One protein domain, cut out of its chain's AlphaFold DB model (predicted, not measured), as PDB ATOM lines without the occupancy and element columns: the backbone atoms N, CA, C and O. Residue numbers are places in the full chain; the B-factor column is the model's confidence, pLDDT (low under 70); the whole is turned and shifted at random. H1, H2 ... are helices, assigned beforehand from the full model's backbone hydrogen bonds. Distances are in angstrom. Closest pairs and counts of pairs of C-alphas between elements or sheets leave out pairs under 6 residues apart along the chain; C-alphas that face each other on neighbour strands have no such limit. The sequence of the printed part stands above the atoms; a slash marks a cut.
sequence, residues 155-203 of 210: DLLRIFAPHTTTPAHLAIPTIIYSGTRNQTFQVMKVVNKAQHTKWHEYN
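What this domain is: This is residues 155 to 203 of the 210 residues of the protein "Helicase ATP-binding domain-containing protein" of Puccinia graminis f. sp. tritici (UniProt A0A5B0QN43). This is a domain of little regular structure: one helix, H2, with a wide loop, residues 159 to 180, that swings out past its last turns and comes back to its first residue. The short H1 packs beside the last turns of H2, and residues 195 to 203 fold back along H2. The printed part has 49 residues, with two named helices, H1 then H2, and no named strand; the class is all helix, though these hold only 18 residues. It is compact, with a radius of gyration of the C-alphas of 10.7 A, and spans 30 by 20 by 19 A.

Where its parts are: H1 is residues 155 to 158, with C-alpha 155 at (262.871, 249.111, 342.851). H2 is residues 181 to 194, 20.0 A long, from C-alpha 181 at (269.031, 253.608, 325.979) to C-alpha 194 at (271.954, 253.001, 345.718).

How they stand to each other: H1 and H2 touch; their closest C-alphas, of Leu 157 and Ala 194, are 5.1 A apart. In H2 every O i to N i+4 pair is within hydrogen-bond range; H1 is too short for such a pair.

The domain as a whole: The C-alphas farthest apart, of Thr 164 and Gly 179, are 30.3 A apart. The link from H1 to H2 is long, 22 residues. The printed part has no cut, and no printed residue is under 70 in pLDDT.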
ATOM      1  N   ASP A 155     262.802 250.460 342.273       91.12
ATOM      2  CA  ASP A 155     262.871 249.111 342.851       91.12
ATOM      3  C   ASP A 155     264.298 248.547 342.932       91.12
ATOM      4  O   ASP A 155     264.596 247.735 343.811       91.12
ATOM      5  N   LEU A 156     265.211 249.003 342.065       91.25
ATOM      6  CA  LEU A 156     266.618 248.598 342.105       91.25
ATOM      7  C   LEU A 156     267.344 249.101 343.363       91.25
ATOM      8  O   LEU A 156     268.329 248.487 343.772       91.25
ATOM      9  N   LEU A 157     266.849 250.158 344.022       91.06
ATOM     10  CA  LEU A 157     267.418 250.661 345.282       91.06
ATOM     11  C   LEU A 157     267.368 249.614 346.401       91.06
ATOM     12  O   LEU A 157     268.211 249.633 347.290       91.06
ATOM     13  N   ARG A 158     266.396 248.695 346.352       90.19
ATOM     14  CA  ARG A 158     266.263 247.579 347.303       90.19
ATOM     15  C   ARG A 158     267.288 246.466 347.052       90.19
ATOM     16  O   ARG A 158     267.573 245.698 347.964       90.19
ATOM     17  N   ILE A 159     267.806 246.354 345.830       88.94
ATOM     18  CA  ILE A 159     268.669 245.241 345.409       88.94
ATOM     19  C   ILE A 159     270.144 245.560 345.670       88.94
ATOM     20  O   ILE A 159     270.902 244.685 346.083       88.94
ATOM     21  N   PHE A 160     270.561 246.808 345.448       90.38
ATOM     22  CA  PHE A 160     271.962 247.206 345.559       90.38
ATOM     23  C   PHE A 160     272.274 247.856 346.908       90.38
ATOM     24  O   PHE A 160     271.601 248.785 347.343       90.38
ATOM     25  N   ALA A 161     273.347 247.392 347.551       90.12
ATOM     26  CA  ALA A 161     273.870 248.000 348.770       90.12
ATOM     27  C   ALA A 161     274.736 249.244 348.462       90.12
ATOM     28  O   ALA A 161     275.197 249.396 347.327       90.12
ATOM     29  N   PRO A 162     275.017 250.108 349.454       89.44
ATOM     30  CA  PRO A 162     275.978 251.206 349.324       89.44
ATOM     31  C   PRO A 162     277.412 250.729 349.054       89.44
ATOM     32  O   PRO A 162     277.799 249.643 349.493       89.44
ATOM     33  N   HIS A 163     278.245 251.577 348.438       87.25
ATOM     34  CA  HIS A 163     279.650 251.250 348.137       87.25
ATOM     35  C   HIS A 163     280.495 250.936 349.381       87.25
ATOM     36  O   HIS A 163     281.494 250.229 349.286       87.25
ATOM     37  N   THR A 164     280.105 251.460 350.547       88.38
ATOM     38  CA  THR A 164     280.766 251.193 351.833       88.38
ATOM     39  C   THR A 164     280.589 249.747 352.281       88.38
ATOM     40  O   THR A 164     281.441 249.220 352.988       88.38
ATOM     41  N   THR A 165     279.479 249.119 351.885       90.19
ATOM     42  CA  THR A 165     279.131 247.739 352.242       90.19
ATOM     43  C   THR A 165     279.562 246.776 351.145       90.19
ATOM     44  O   THR A 165     280.187 245.759 351.431       90.19
ATOM     45  N   THR A 166     279.278 247.126 349.887       88.81
ATOM     46  CA  THR A 166     279.639 246.318 348.718       88.81
ATOM     47  C   THR A 166     280.388 247.182 347.704       88.81
ATOM     48  O   THR A 166     279.771 247.736 346.788       88.81
ATOM     49  N   PRO A 167     281.720 247.312 347.854       87.00
ATOM     50  CA  PRO A 167     282.579 247.921 346.848       87.00
ATOM     51  C   PRO A 167     282.553 247.138 345.529       87.00
ATOM     52  O   PRO A 167     282.298 245.936 345.511       87.00
ATOM     53  N   ALA A 168     282.933 247.788 344.426       86.75
ATOM     54  CA  ALA A 168     282.884 247.205 343.079       86.75
ATOM     55  C   ALA A 168     283.606 245.854 342.919       86.75
ATOM     56  O   ALA A 168     283.143 245.005 342.168       86.75
ATOM     57  N   HIS A 169     284.710 245.626 343.633       88.25
ATOM     58  CA  HIS A 169     285.459 244.365 343.553       88.25
ATOM     59  C   HIS A 169     284.805 243.202 344.323       88.25
ATOM     60  O   HIS A 169     285.198 242.058 344.119       88.25
ATOM     61  N   LEU A 170     283.836 243.485 345.201       89.31
ATOM     62  CA  LEU A 170     283.049 242.485 345.937       89.31
ATOM     63  C   LEU A 170     281.636 242.313 345.360       89.31
ATOM     64  O   LEU A 170     280.890 241.448 345.815       89.31
ATOM     65  N   ALA A 171     281.248 243.139 344.387       87.75
ATOM     66  CA  ALA A 171     279.937 243.070 343.761       87.75
ATOM     67  C   ALA A 171     279.818 241.834 342.859       87.75
ATOM     68  O   ALA A 171     280.738 241.496 342.112       87.75
ATOM     69  N   ILE A 172     278.656 241.181 342.899       88.56
ATOM     70  CA  ILE A 172     278.350 240.060 342.010       88.56
ATOM     71  C   ILE A 172     278.105 240.617 340.599       88.56
ATOM     72  O   ILE A 172     277.253 241.502 340.446       88.56
ATOM     73  N   PRO A 173     278.801 240.114 339.562       90.44
ATOM     74  CA  PRO A 173     278.540 240.516 338.185       90.44
ATOM     75  C   PRO A 173     277.065 240.312 337.828       90.44
ATOM     76  O   PRO A 173     276.545 239.203 337.913       90.44
ATOM     77  N   THR A 174     276.388 241.396 337.452       90.38
ATOM     78  CA  THR A 174     274.940 241.416 337.209       90.38
ATOM     79  C   THR A 174     274.652 242.103 335.882       90.38
ATOM     80  O   THR A 174     275.183 243.180 335.617       90.38
ATOM     81  N   ILE A 175     273.791 241.499 335.060       92.62
ATOM     82  CA  ILE A 175     273.315 242.082 333.800       92.62
ATOM     83  C   ILE A 175     271.870 242.544 333.998       92.62
ATOM     84  O   ILE A 175     271.023 241.762 334.426       92.62
ATOM     85  N   ILE A 176     271.584 243.810 333.677       91.00
ATOM     86  CA  ILE A 176     270.232 244.382 333.721       91.00
ATOM     87  C   ILE A 176     269.817 244.749 332.298       91.00
ATOM     88  O   ILE A 176     270.398 245.642 331.683       91.00
ATOM     89  N   TYR A 177     268.785 244.086 331.784       91.06
ATOM     90  CA  TYR A 177     268.216 244.401 330.477       91.06
ATOM     91  C   TYR A 177     267.186 245.528 330.597       91.06
ATOM     92  O   TYR A 177     266.291 245.480 331.438       91.06
ATOM     93  N   SER A 178     267.310 246.546 329.743       89.38
ATOM     94  CA  SER A 178     266.395 247.691 329.659       89.38
ATOM     95  C   SER A 178     265.873 247.843 328.234       89.38
ATOM     96  O   SER A 178     266.591 247.561 327.279       89.38
ATOM     97  N   GLY A 179     264.636 248.319 328.071       84.81
ATOM     98  CA  GLY A 179     263.995 248.404 326.754       84.81
ATOM     99  C   GLY A 179     264.504 249.543 325.865       84.81
ATOM    100  O   GLY A 179     264.299 249.515 324.658       84.81
ATOM    101  N   THR A 180     265.156 250.563 326.434       86.56
ATOM    102  CA  THR A 180     265.712 251.696 325.674       86.56
ATOM    103  C   THR A 180     267.022 252.194 326.281       86.56
ATOM    104  O   THR A 180     267.282 252.020 327.476       86.56
ATOM    105  N   ARG A 181     267.824 252.915 325.488       88.06
ATOM    106  CA  ARG A 181     269.031 253.608 325.979       88.06
ATOM    107  C   ARG A 181     268.709 254.627 327.078       88.06
ATOM    108  O   ARG A 181     269.449 254.732 328.049       88.06
ATOM    109  N   ASN A 182     267.575 255.322 326.971       88.88
ATOM    110  CA  ASN A 182     267.134 256.271 327.995       88.88
ATOM    111  C   ASN A 182     266.789 255.572 329.316       88.88
ATOM    112  O   ASN A 182     267.186 256.052 330.372       88.88
ATOM    113  N   GLN A 183     266.097 254.428 329.269       88.62
ATOM    114  CA  GLN A 183     265.834 253.615 330.463       88.62
ATOM    115  C   GLN A 183     267.124 253.052 331.056       88.62
ATOM    116  O   GLN A 183     267.307 253.126 332.264       88.62
ATOM    117  N   THR A 184     268.052 252.592 330.212       91.38
ATOM    118  CA  THR A 184     269.384 252.147 330.653       91.38
ATOM    119  C   THR A 184     270.084 253.258 331.435       91.38
ATOM    120  O   THR A 184     270.601 253.034 332.525       91.38
ATOM    121  N   PHE A 185     270.018 254.495 330.940       90.44
ATOM    122  CA  PHE A 185     270.588 255.644 331.634       90.44
ATOM    123  C   PHE A 185     269.892 255.955 332.972       90.44
ATOM    124  O   PHE A 185     270.554 256.341 333.936       90.44
ATOM    125  N   GLN A 186     268.572 255.759 333.075       92.00
ATOM    126  CA  GLN A 186     267.865 255.876 334.359       92.00
ATOM    127  C   GLN A 186     268.273 254.774 335.340       92.00
ATOM    128  O   GLN A 186     268.560 255.074 336.496       92.00
ATOM    129  N   VAL A 187     268.407 253.527 334.879       92.69
ATOM    130  CA  VAL A 187     268.940 252.418 335.684       92.69
ATOM    131  C   VAL A 187     270.322 252.772 336.235       92.69
ATOM    132  O   VAL A 187     270.547 252.649 337.438       92.69
ATOM    133  N   MET A 188     271.226 253.304 335.404       92.25
ATOM    134  CA  MET A 188     272.557 253.737 335.853       92.25
ATOM    135  C   MET A 188     272.487 254.794 336.962       92.25
ATOM    136  O   MET A 188     273.257 254.732 337.922       92.25
ATOM    137  N   LYS A 189     271.559 255.754 336.869       91.62
ATOM    138  CA  LYS A 189     271.344 256.759 337.922       91.62
ATOM    139  C   LYS A 189     270.867 256.131 339.222       91.62
ATOM    140  O   LYS A 189     271.379 256.480 340.284       91.62
ATOM    141  N   VAL A 190     269.903 255.215 339.153       92.88
ATOM    142  CA  VAL A 190     269.345 254.558 340.341       92.88
ATOM    143  C   VAL A 190     270.383 253.661 341.014       92.88
ATOM    144  O   VAL A 190     270.534 253.720 342.231       92.88
ATOM    145  N   VAL A 191     271.165 252.899 340.247       92.25
ATOM    146  CA  VAL A 191     272.233 252.048 340.795       92.25
ATOM    147  C   VAL A 191     273.323 252.891 341.467       92.25
ATOM    148  O   VAL A 191     273.720 252.599 342.594       92.25
ATOM    149  N   ASN A 192     273.757 253.995 340.848       90.44
ATOM    150  CA  ASN A 192     274.713 254.917 341.476       90.44
ATOM    151  C   ASN A 192     274.130 255.621 342.714       90.44
ATOM    152  O   ASN A 192     274.846 255.874 343.684       90.44
ATOM    153  N   LYS A 193     272.823 255.908 342.714       91.38
ATOM    154  CA  LYS A 193     272.106 256.410 343.894       91.38
ATOM    155  C   LYS A 193     272.115 255.372 345.022       91.38
ATOM    156  O   LYS A 193     272.415 255.761 346.145       91.38
ATOM    157  N   ALA A 194     271.874 254.090 344.736       90.25
ATOM    158  CA  ALA A 194     271.954 253.001 345.718       90.25
ATOM    159  C   ALA A 194     273.368 252.849 346.304       90.25
ATOM    160  O   ALA A 194     273.540 252.698 347.509       90.25
ATOM    161  N   GLN A 195     274.394 252.983 345.459       89.06
ATOM    162  CA  GLN A 195     275.806 252.924 345.852       89.06
ATOM    163  C   GLN A 195     276.297 254.172 346.613       89.06
ATOM    164  O   GLN A 195     277.424 254.181 347.111       89.06
ATOM    165  N   HIS A 196     275.470 255.214 346.755       88.75
ATOM    166  CA  HIS A 196     275.846 256.529 347.298       88.75
ATOM    167  C   HIS A 196     276.962 257.237 346.504       88.75
ATOM    168  O   HIS A 196     277.674 258.089 347.031       88.75
ATOM    169  N   THR A 197     277.095 256.927 345.215       84.25
ATOM    170  CA  THR A 197     278.075 257.510 344.288       84.25
ATOM    171  C   THR A 197     277.355 258.331 343.221       84.25
ATOM    172  O   THR A 197     277.455 258.075 342.021       84.25
ATOM    173  N   LYS A 198     276.557 259.314 343.656       75.12
ATOM    174  CA  LYS A 198     275.765 260.167 342.754       75.12
ATOM    175  C   LYS A 198     276.678 260.853 341.722       75.12
ATOM    176  O   LYS A 198     277.759 261.299 342.094       75.12
ATOM    177  N   TRP A 199     276.223 260.968 340.470       78.81
ATOM    178  CA  TRP A 199     276.938 261.536 339.308       78.81
ATOM    179  C   TRP A 199     277.956 260.614 338.628       78.81
ATOM    180  O   TRP A 199     278.475 260.954 337.562       78.81
ATOM    181  N   HIS A 200     278.209 259.426 339.178       81.00
ATOM    182  CA  HIS A 200     279.097 258.446 338.554       81.00
ATOM    183  C   HIS A 200     278.472 257.746 337.333       81.00
ATOM    184  O   HIS A 200     279.159 256.967 336.673       81.00
ATOM    185  N   GLU A 201     277.214 258.039 336.982       80.25
ATOM    186  CA  GLU A 201     276.582 257.577 335.739       80.25
ATOM    187  C   GLU A 201     277.225 258.175 334.478       80.25
ATOM    188  O   GLU A 201     277.090 257.613 333.395       80.25
ATOM    189  N   TYR A 202     277.950 259.290 334.616       82.06
ATOM    190  CA  TYR A 202     278.691 259.931 333.526       82.06
ATOM    191  C   TYR A 202     280.168 259.522 333.479       82.06
ATOM    192  O   TYR A 202     280.892 259.972 332.594       82.06
ATOM    193  N   ASN A 203     280.642 258.710 334.432       82.88
ATOM    194  CA  ASN A 203     282.043 258.315 334.505       82.88
ATOM    195  C   ASN A 203     282.293 257.059 333.647       82.88
ATOM    196  O   ASN A 203     281.884 255.971 334.052       82.88
TER     197      ASN A 203